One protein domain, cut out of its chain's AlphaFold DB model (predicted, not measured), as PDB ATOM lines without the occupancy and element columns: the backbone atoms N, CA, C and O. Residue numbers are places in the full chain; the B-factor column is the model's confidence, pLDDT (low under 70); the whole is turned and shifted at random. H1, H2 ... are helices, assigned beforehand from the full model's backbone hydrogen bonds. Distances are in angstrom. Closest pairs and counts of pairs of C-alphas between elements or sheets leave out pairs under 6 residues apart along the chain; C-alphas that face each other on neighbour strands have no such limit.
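This is residues 14 to 71 of the 75 residues of an uncharacterized protein of Lentzea aerocolonigenes (UniProt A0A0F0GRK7). An open, flat arch of five short helices is strung along the chain, with an empty space between its two legs. H2, with H1 packed at its beginning, forms one leg, H3 lies near the top of the arch, H4 lies at the far corner, and H5 with the tail to residue 71 forms the other leg, in which H5 touches no other helix. The printed part has 58 residues with five named helices, H1, H2, H3, H4 and H5 in that order, and no named strand; the class is all helix. The whole is only just extended, close to loose, with a radius of gyration of the C-alphas of 15.7 A, and the C-alphas span 39 by 34 by 14 A.

H1, residues 14 to 17, and H2, residues 24 to 36, touch; H2 does so with residues 24 to 28 alone. Their closest C-alphas, those of Arg 17 and Val 25, are 4.3 A apart, and their centres are 8.6 A apart. H3, residues 38 to 42, is close to H2 but not clearly touching: the closest C-alphas, those of Tyr 34 and Ile 41, are 7.1 A apart. H4, residues 47 to 53, is apart from H3. H5, residues 60 to 66, is apart from H4, and it is also apart from H1, H2 and H3. In H2, H3, H4 and H5 every backbone O i to N i+4 pair is within hydrogen-bond range. H1, with 4 residues, is too short for such a pair, and its one O i to N i+3 pair is within range.

H1 begins at C-alpha 14, at (-30.466, 39.420, -47.324), and measures 5.4 A from first to last C-alpha. H2, the longest helix with 13 residues, measures 18.1 A and runs from C-alpha 24 at (-34.892, 31.038, -49.917) to C-alpha 36 at (-39.659, 47.107, -43.127). H3 measures 5.8 A, H4 10.0 A and H5 9.9 A. H5 ends at C-alpha 66, at (-49.831, 21.020, -26.729).

The two C-alphas farthest apart, those of Gly 20 and Glu 52, are 40.7 A apart, and the first and last printed C-alphas, those of His 14 and Ile 71, are 27.7 A apart. Residues 35 to 40, of which 38 to 40 belong to H3, stand free, and so do residues 60 to 65, which belong to H5. The links from H2 to H3 and from H3 to H4 are tight; those from H1 to H2 and from H4 to H5 are short, with 6 residues each. The printed part has no cut. The mean pLDDT of the printed part is 94.4, and no printed residue is under 70.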
ATOM      1  N   HIS A  14     -31.388  39.525 -46.194       95.50
ATOM      2  CA  HIS A  14     -30.466  39.420 -47.324       95.50
ATOM      3  C   HIS A  14     -29.615  38.150 -47.214       95.50
ATOM      4  O   HIS A  14     -29.521  37.409 -48.189       95.50
ATOM      5  N   ASP A  15     -29.112  37.854 -46.012       97.19
ATOM      6  CA  ASP A  15     -28.392  36.620 -45.689       97.19
ATOM      7  C   ASP A  15     -29.294  35.391 -45.855       97.19
ATOM      8  O   ASP A  15     -28.878  34.360 -46.375       97.19
ATOM      9  N   PHE A  16     -30.579  35.515 -45.514       96.75
ATOM     10  CA  PHE A  16     -31.549  34.439 -45.711       96.75
ATOM     11  C   PHE A  16     -31.662  34.008 -47.187       96.75
ATOM     12  O   PHE A  16     -31.789  32.822 -47.489       96.75
ATOM     13  N   ARG A  17     -31.582  34.957 -48.133       97.38
ATOM     14  CA  ARG A  17     -31.752  34.681 -49.575       97.38
ATOM     15  C   ARG A  17     -30.619  33.844 -50.155       97.38
ATOM     16  O   ARG A  17     -30.821  33.213 -51.188       97.38
ATOM     17  N   VAL A  18     -29.448  33.843 -49.513       97.44
ATOM     18  CA  VAL A  18     -28.258  33.126 -49.992       97.44
ATOM     19  C   VAL A  18     -28.106  31.728 -49.387       97.44
ATOM     20  O   VAL A  18     -27.150  31.034 -49.711       97.44
ATOM     21  N   LEU A  19     -29.070  31.265 -48.579       96.69
ATOM     22  CA  LEU A  19     -29.057  29.924 -47.974       96.69
ATOM     23  C   LEU A  19     -29.207  28.767 -48.985       96.69
ATOM     24  O   LEU A  19     -29.058  27.606 -48.613       96.69
ATOM     25  N   GLY A  20     -29.508  29.055 -50.254       94.25
ATOM     26  CA  GLY A  20     -29.405  28.097 -51.363       94.25
ATOM     27  C   GLY A  20     -30.495  27.022 -51.446       94.25
ATOM     28  O   GLY A  20     -30.520  26.270 -52.420       94.25
ATOM     29  N   PHE A  21     -31.414  26.949 -50.482       96.50
ATOM     30  CA  PHE A  21     -32.553  26.034 -50.544       96.50
ATOM     31  C   PHE A  21     -33.708  26.618 -51.391       96.50
ATOM     32  O   PHE A  21     -33.806  27.840 -51.559       96.50
ATOM     33  N   PRO A  22     -34.602  25.774 -51.942       97.62
ATOM     34  CA  PRO A  22     -35.745  26.246 -52.724       97.62
ATOM     35  C   PRO A  22     -36.597  27.261 -51.950       97.62
ATOM     36  O   PRO A  22     -36.906  27.051 -50.784       97.62
ATOM     37  N   ALA A  23     -37.009  28.344 -52.606       96.88
ATOM     38  CA  ALA A  23     -37.760  29.452 -52.006       96.88
ATOM     39  C   ALA A  23     -36.996  30.336 -50.995       96.88
ATOM     40  O   ALA A  23     -37.604  31.244 -50.425       96.88
ATOM     41  N   ALA A  24     -35.682  30.157 -50.791       97.75
ATOM     42  CA  ALA A  24     -34.892  31.038 -49.917       97.75
ATOM     43  C   ALA A  24     -34.998  32.519 -50.332       97.75
ATOM     44  O   ALA A  24     -35.153  33.407 -49.489       97.75
ATOM     45  N   VAL A  25     -34.982  32.794 -51.641       97.75
ATOM     46  CA  VAL A  25     -35.114  34.153 -52.181       97.75
ATOM     47  C   VAL A  25     -36.498  34.735 -51.887       97.75
ATOM     48  O   VAL A  25     -36.613  35.871 -51.428       97.75
ATOM     49  N   GLU A  26     -37.552  33.963 -52.136       97.75
ATOM     50  CA  GLU A  26     -38.946  34.349 -51.919       97.75
ATOM     51  C   GLU A  26     -39.235  34.595 -50.436       97.75
ATOM     52  O   GLU A  26     -39.777  35.640 -50.078       97.75
ATOM     53  N   LEU A  27     -38.824  33.680 -49.558       97.75
ATOM     54  CA  LEU A  27     -38.977  33.825 -48.111       97.75
ATOM     55  C   LEU A  27     -38.179  35.020 -47.580       97.75
ATOM     56  O   LEU A  27     -38.695  35.797 -46.782       97.75
ATOM     57  N   GLY A  28     -36.971  35.255 -48.099       97.31
ATOM     58  CA  GLY A  28     -36.198  36.455 -47.783       97.31
ATOM     59  C   GLY A  28     -36.878  37.764 -48.210       97.31
ATOM     60  O   GLY A  28     -36.621  38.809 -47.611       97.31
ATOM     61  N   LYS A  29     -37.761  37.769 -49.218       97.44
ATOM     62  CA  LYS A  29     -38.601  38.946 -49.529       97.44
ATOM     63  C   LYS A  29     -39.695  39.136 -48.479       97.44
ATOM     64  O   LYS A  29     -39.939  40.265 -48.065       97.44
ATOM     65  N   TRP A  30     -40.309  38.052 -48.007       96.19
ATOM     66  CA  TRP A  30     -41.316  38.113 -46.946       96.19
ATOM     67  C   TRP A  30     -40.738  38.571 -45.609       96.19
ATOM     68  O   TRP A  30     -41.337  39.425 -44.961       96.19
ATOM     69  N   PHE A  31     -39.551  38.088 -45.229       96.81
ATOM     70  CA  PHE A  31     -38.864  38.583 -44.035       96.81
ATOM     71  C   PHE A  31     -38.553  40.075 -44.138       96.81
ATOM     72  O   PHE A  31     -38.844  40.806 -43.199       96.81
ATOM     73  N   GLN A  32     -38.068  40.550 -45.295       96.81
ATOM     74  CA  GLN A  32     -37.891  41.988 -45.523       96.81
ATOM     75  C   GLN A  32     -39.203  42.752 -45.329       96.81
ATOM     76  O   GLN A  32     -39.234  43.739 -44.605       96.81
ATOM     77  N   TYR A  33     -40.298  42.269 -45.915       96.94
ATOM     78  CA  TYR A  33     -41.598  42.913 -45.782       96.94
ATOM     79  C   TYR A  33     -42.082  42.988 -44.323       96.94
ATOM     80  O   TYR A  33     -42.564  44.034 -43.893       96.94
ATOM     81  N   TYR A  34     -41.918  41.918 -43.538       94.62
ATOM     82  CA  TYR A  34     -42.270  41.928 -42.114       94.62
ATOM     83  C   TYR A  34     -41.385  42.860 -41.278       94.62
ATOM     84  O   TYR A  34     -41.871  43.421 -40.298       94.62
ATOM     85  N   THR A  35     -40.118  43.044 -41.657       94.19
ATOM     86  CA  THR A  35     -39.189  43.949 -40.967       94.19
ATOM     87  C   THR A  35     -39.407  45.418 -41.338       94.19
ATOM     88  O   THR A  35     -39.380  46.273 -40.460       94.19
ATOM     89  N   GLU A  36     -39.614  45.727 -42.620       96.50
ATOM     90  CA  GLU A  36     -39.659  47.107 -43.127       96.50
ATOM     91  C   GLU A  36     -41.067  47.718 -43.126       96.50
ATOM     92  O   GLU A  36     -41.204  48.939 -43.102       96.50
ATOM     93  N   PHE A  37     -42.121  46.894 -43.126       96.56
ATOM     94  CA  PHE A  37     -43.514  47.358 -43.170       96.56
ATOM     95  C   PHE A  37     -44.382  46.787 -42.029       96.56
ATOM     96  O   PHE A  37     -45.500  46.322 -42.295       96.56
ATOM     97  N   PRO A  38     -43.925  46.821 -40.759       95.12
ATOM     98  CA  PRO A  38     -44.645  46.210 -39.641       95.12
ATOM     99  C   PRO A  38     -46.037  46.821 -39.455       95.12
ATOM    100  O   PRO A  38     -47.009  46.088 -39.300       95.12
ATOM    101  N   ASP A  39     -46.181  48.141 -39.579       95.44
ATOM    102  CA  ASP A  39     -47.472  48.814 -39.382       95.44
ATOM    103  C   ASP A  39     -48.501  48.427 -40.447       95.44
ATOM    104  O   ASP A  39     -49.689  48.257 -40.160       95.44
ATOM    105  N   HIS A  40     -48.050  48.225 -41.688       94.75
ATOM    106  CA  HIS A  40     -48.935  47.824 -42.773       94.75
ATOM    107  C   HIS A  40     -49.464  46.395 -42.577       94.75
ATOM    108  O   HIS A  40     -50.629  46.128 -42.876       94.75
ATOM    109  N   ILE A  41     -48.639  45.470 -42.072       92.31
ATOM    110  CA  ILE A  41     -49.045  44.072 -41.874       92.31
ATOM    111  C   ILE A  41     -49.746  43.825 -40.536       92.31
ATOM    112  O   ILE A  41     -50.732  43.087 -40.507       92.31
ATOM    113  N   LEU A  42     -49.273  44.426 -39.441       91.19
ATOM    114  CA  LEU A  42     -49.815  44.203 -38.099       91.19
ATOM    115  C   LEU A  42     -51.206  44.817 -37.946       91.19
ATOM    116  O   LEU A  42     -52.088  44.175 -37.383       91.19
ATOM    117  N   SER A  43     -51.455  45.991 -38.538       91.62
ATOM    118  CA  SER A  43     -52.789  46.617 -38.531       91.62
ATOM    119  C   SER A  43     -53.874  45.764 -39.199       91.62
ATOM    120  O   SER A  43     -55.056  45.924 -38.910       91.62
ATOM    121  N   ARG A  44     -53.489  44.830 -40.076       93.69
ATOM    122  CA  ARG A  44     -54.399  43.907 -40.774       93.69
ATOM    123  C   ARG A  44     -54.601  42.579 -40.037       93.69
ATOM    124  O   ARG A  44     -55.311  41.716 -40.545       93.69
ATOM    125  N   ARG A  45     -53.942  42.378 -38.893       91.62
ATOM    126  CA  ARG A  45     -53.902  41.110 -38.145       91.62
ATOM    127  C   ARG A  45     -54.296  41.333 -36.690       91.62
ATOM    128  O   ARG A  45     -53.493  41.136 -35.780       91.62
ATOM    129  N   ASP A  46     -55.542  41.741 -36.478       93.00
ATOM    130  CA  ASP A  46     -56.083  41.927 -35.136       93.00
ATOM    131  C   ASP A  46     -56.250  40.573 -34.423       93.00
ATOM    132  O   ASP A  46     -57.138  39.767 -34.719       93.00
ATOM    133  N   ALA A  47     -55.355  40.318 -33.471       92.12
ATOM    134  CA  ALA A  47     -55.349  39.093 -32.689       92.12
ATOM    135  C   ALA A  47     -56.485  39.035 -31.650       92.12
ATOM    136  O   ALA A  47     -56.827  37.940 -31.206       92.12
ATOM    137  N   ALA A  48     -57.057  40.167 -31.229       92.56
ATOM    138  CA  ALA A  48     -58.215  40.180 -30.338       92.56
ATOM    139  C   ALA A  48     -59.472  39.774 -31.113       92.56
ATOM    140  O   ALA A  48     -60.142  38.819 -30.725       92.56
ATOM    141  N   LEU A  49     -59.700  40.399 -32.274       94.56
ATOM    142  CA  LEU A  49     -60.799  40.036 -33.171       94.56
ATOM    143  C   LEU A  49     -60.708  38.572 -33.623       94.56
ATOM    144  O   LEU A  49     -61.703  37.853 -33.634       94.56
ATOM    145  N   THR A  50     -59.504  38.095 -33.953       94.38
ATOM    146  CA  THR A  50     -59.303  36.689 -34.347       94.38
ATOM    147  C   THR A  50     -59.750  35.720 -33.248       94.38
ATOM    148  O   THR A  50     -60.381  34.710 -33.552       94.38
ATOM    149  N   ARG A  51     -59.470  36.028 -31.973       93.56
ATOM    150  CA  ARG A  51     -59.870  35.189 -30.831       93.56
ATOM    151  C   ARG A  51     -61.359  35.276 -30.518       93.56
ATOM    152  O   ARG A  51     -61.923  34.297 -30.047       93.56
ATOM    153  N   GLU A  52     -61.996  36.411 -30.784       96.12
ATOM    154  CA  GLU A  52     -63.452  36.533 -30.676       96.12
ATOM    155  C   GLU A  52     -64.154  35.616 -31.690       96.12
ATOM    156  O   GLU A  52     -65.093  34.905 -31.343       96.12
ATOM    157  N   ILE A  53     -63.652  35.583 -32.931       96.69
ATOM    158  CA  ILE A  53     -64.220  34.771 -34.016       96.69
ATOM    159  C   ILE A  53     -63.871  33.285 -33.854       96.69
ATOM    160  O   ILE A  53     -64.707  32.419 -34.116       96.69
ATOM    161  N   VAL A  54     -62.642  32.973 -33.435       96.50
ATOM    162  CA  VAL A  54     -62.146  31.601 -33.257       96.50
ATOM    163  C   VAL A  54     -61.605  31.434 -31.832       96.50
ATOM    164  O   VAL A  54     -60.392  31.490 -31.621       96.50
ATOM    165  N   PRO A  55     -62.475  31.186 -30.833       94.06
ATOM    166  CA  PRO A  55     -62.067  31.084 -29.427       94.06
ATOM    167  C   PRO A  55     -61.087  29.945 -29.135       94.06
ATOM    168  O   PRO A  55     -60.392  29.962 -28.126       94.06
ATOM    169  N   THR A  56     -61.024  28.945 -30.016       95.31
ATOM    170  CA  THR A  56     -60.108  27.801 -29.917       95.31
ATOM    171  C   THR A  56     -58.718  28.088 -30.489       95.31
ATOM    172  O   THR A  56     -57.883  27.188 -30.529       95.31
ATOM    173  N   TRP A  57     -58.463  29.301 -30.993       94.69
ATOM    174  CA  TRP A  57     -57.163  29.665 -31.549       94.69
ATOM    175  C   TRP A  57     -56.103  29.721 -30.444       94.69
ATOM    176  O   TRP A  57     -56.212  30.507 -29.503       94.69
ATOM    177  N   LEU A  58     -55.056  28.908 -30.575       93.56
ATOM    178  CA  LEU A  58     -54.001  28.807 -29.569       93.56
ATOM    179  C   LEU A  58     -53.061  30.016 -29.607       93.56
ATOM    180  O   LEU A  58     -52.719  30.539 -30.672       93.56
ATOM    181  N   THR A  59     -52.590  30.441 -28.435       92.75
ATOM    182  CA  THR A  59     -51.380  31.268 -28.372       92.75
ATOM    183  C   THR A  59     -50.168  30.445 -28.820       92.75
ATOM    184  O   THR A  59     -50.223  29.215 -28.878       92.75
ATOM    185  N   LEU A  60     -49.044  31.104 -29.122       91.94
ATOM    186  CA  LEU A  60     -47.802  30.378 -29.396       91.94
ATOM    187  C   LEU A  60     -47.394  29.507 -28.193       91.94
ATOM    188  O   LEU A  60     -46.928  28.390 -28.383       91.94
ATOM    189  N   GLU A  61     -47.596  29.996 -26.970       91.00
ATOM    190  CA  GLU A  61     -47.281  29.266 -25.737       91.00
ATOM    191  C   GLU A  61     -48.141  28.005 -25.592       91.00
ATOM    192  O   GLU A  61     -47.597  26.918 -25.392       91.00
ATOM    193  N   ASP A  62     -49.459  28.128 -25.782       93.50
ATOM    194  CA  ASP A  62     -50.387  26.993 -25.701       93.50
ATOM    195  C   ASP A  62     -50.122  25.968 -26.808       93.50
ATOM    196  O   ASP A  62     -50.139  24.764 -26.560       93.50
ATOM    197  N   PHE A  63     -49.819  26.435 -28.025       93.25
ATOM    198  CA  PHE A  63     -49.441  25.569 -29.140       93.25
ATOM    199  C   PHE A  63     -48.178  24.762 -28.817       93.25
ATOM    200  O   PHE A  63     -48.162  23.541 -28.963       93.25
ATOM    201  N   LEU A  64     -47.124  25.418 -28.322       91.25
ATOM    202  CA  LEU A  64     -45.879  24.742 -27.948       91.25
ATOM    203  C   LEU A  64     -46.071  23.773 -26.774       91.25
ATOM    204  O   LEU A  64     -45.389  22.750 -26.713       91.25
ATOM    205  N   ALA A  65     -46.976  24.077 -25.841       91.12
ATOM    206  CA  ALA A  65     -47.319  23.173 -24.749       91.12
ATOM    207  C   ALA A  65     -48.059  21.924 -25.256       91.12
ATOM    208  O   ALA A  65     -47.712  20.818 -24.844       91.12
ATOM    209  N   ALA A  66     -49.026  22.100 -26.162       93.31
ATOM    210  CA  ALA A  66     -49.831  21.020 -26.729       93.31
ATOM    211  C   ALA A  66     -49.028  20.085 -27.651       93.31
ATOM    212  O   ALA A  66     -49.268  18.883 -27.649       93.31
ATOM    213  N   HIS A  67     -48.058  20.622 -28.394       91.50
ATOM    214  CA  HIS A  67     -47.278  19.882 -29.396       91.50
ATOM    215  C   HIS A  67     -45.841  19.582 -28.959       91.50
ATOM    216  O   HIS A  67     -44.989  19.261 -29.786       91.50
ATOM    217  N   ARG A  68     -45.532  19.693 -27.663       88.19
ATOM    218  CA  ARG A  68     -44.163  19.542 -27.147       88.19
ATOM    219  C   ARG A  68     -43.472  18.267 -27.632       88.19
ATOM    220  O   ARG A  68     -42.294  18.318 -27.967       88.19
ATOM    221  N   GLU A  69     -44.180  17.142 -27.624       88.75
ATOM    222  CA  GLU A  69     -43.617  15.827 -27.954       88.75
ATOM    223  C   GLU A  69     -43.301  15.668 -29.452       88.75
ATOM    224  O   GLU A  69     -42.470  14.842 -29.817       88.75
ATOM    225  N   GLU A  70     -43.913  16.485 -30.316       90.44
ATOM    226  CA  GLU A  70     -43.694  16.480 -31.771       90.44
ATOM    227  C   GLU A  70     -42.496  17.347 -32.188       90.44
ATOM    228  O   GLU A  70     -41.962  17.215 -33.289       90.44
ATOM    229  N   ILE A  71     -42.066  18.259 -31.315       84.94
ATOM    230  CA  ILE A  71     -41.015  19.228 -31.602       84.94
ATOM    231  C   ILE A  71     -39.667  18.640 -31.176       84.94
ATOM    232  O   ILE A  71     -39.207  18.826 -30.050       84.94
TER     233      ILE A  71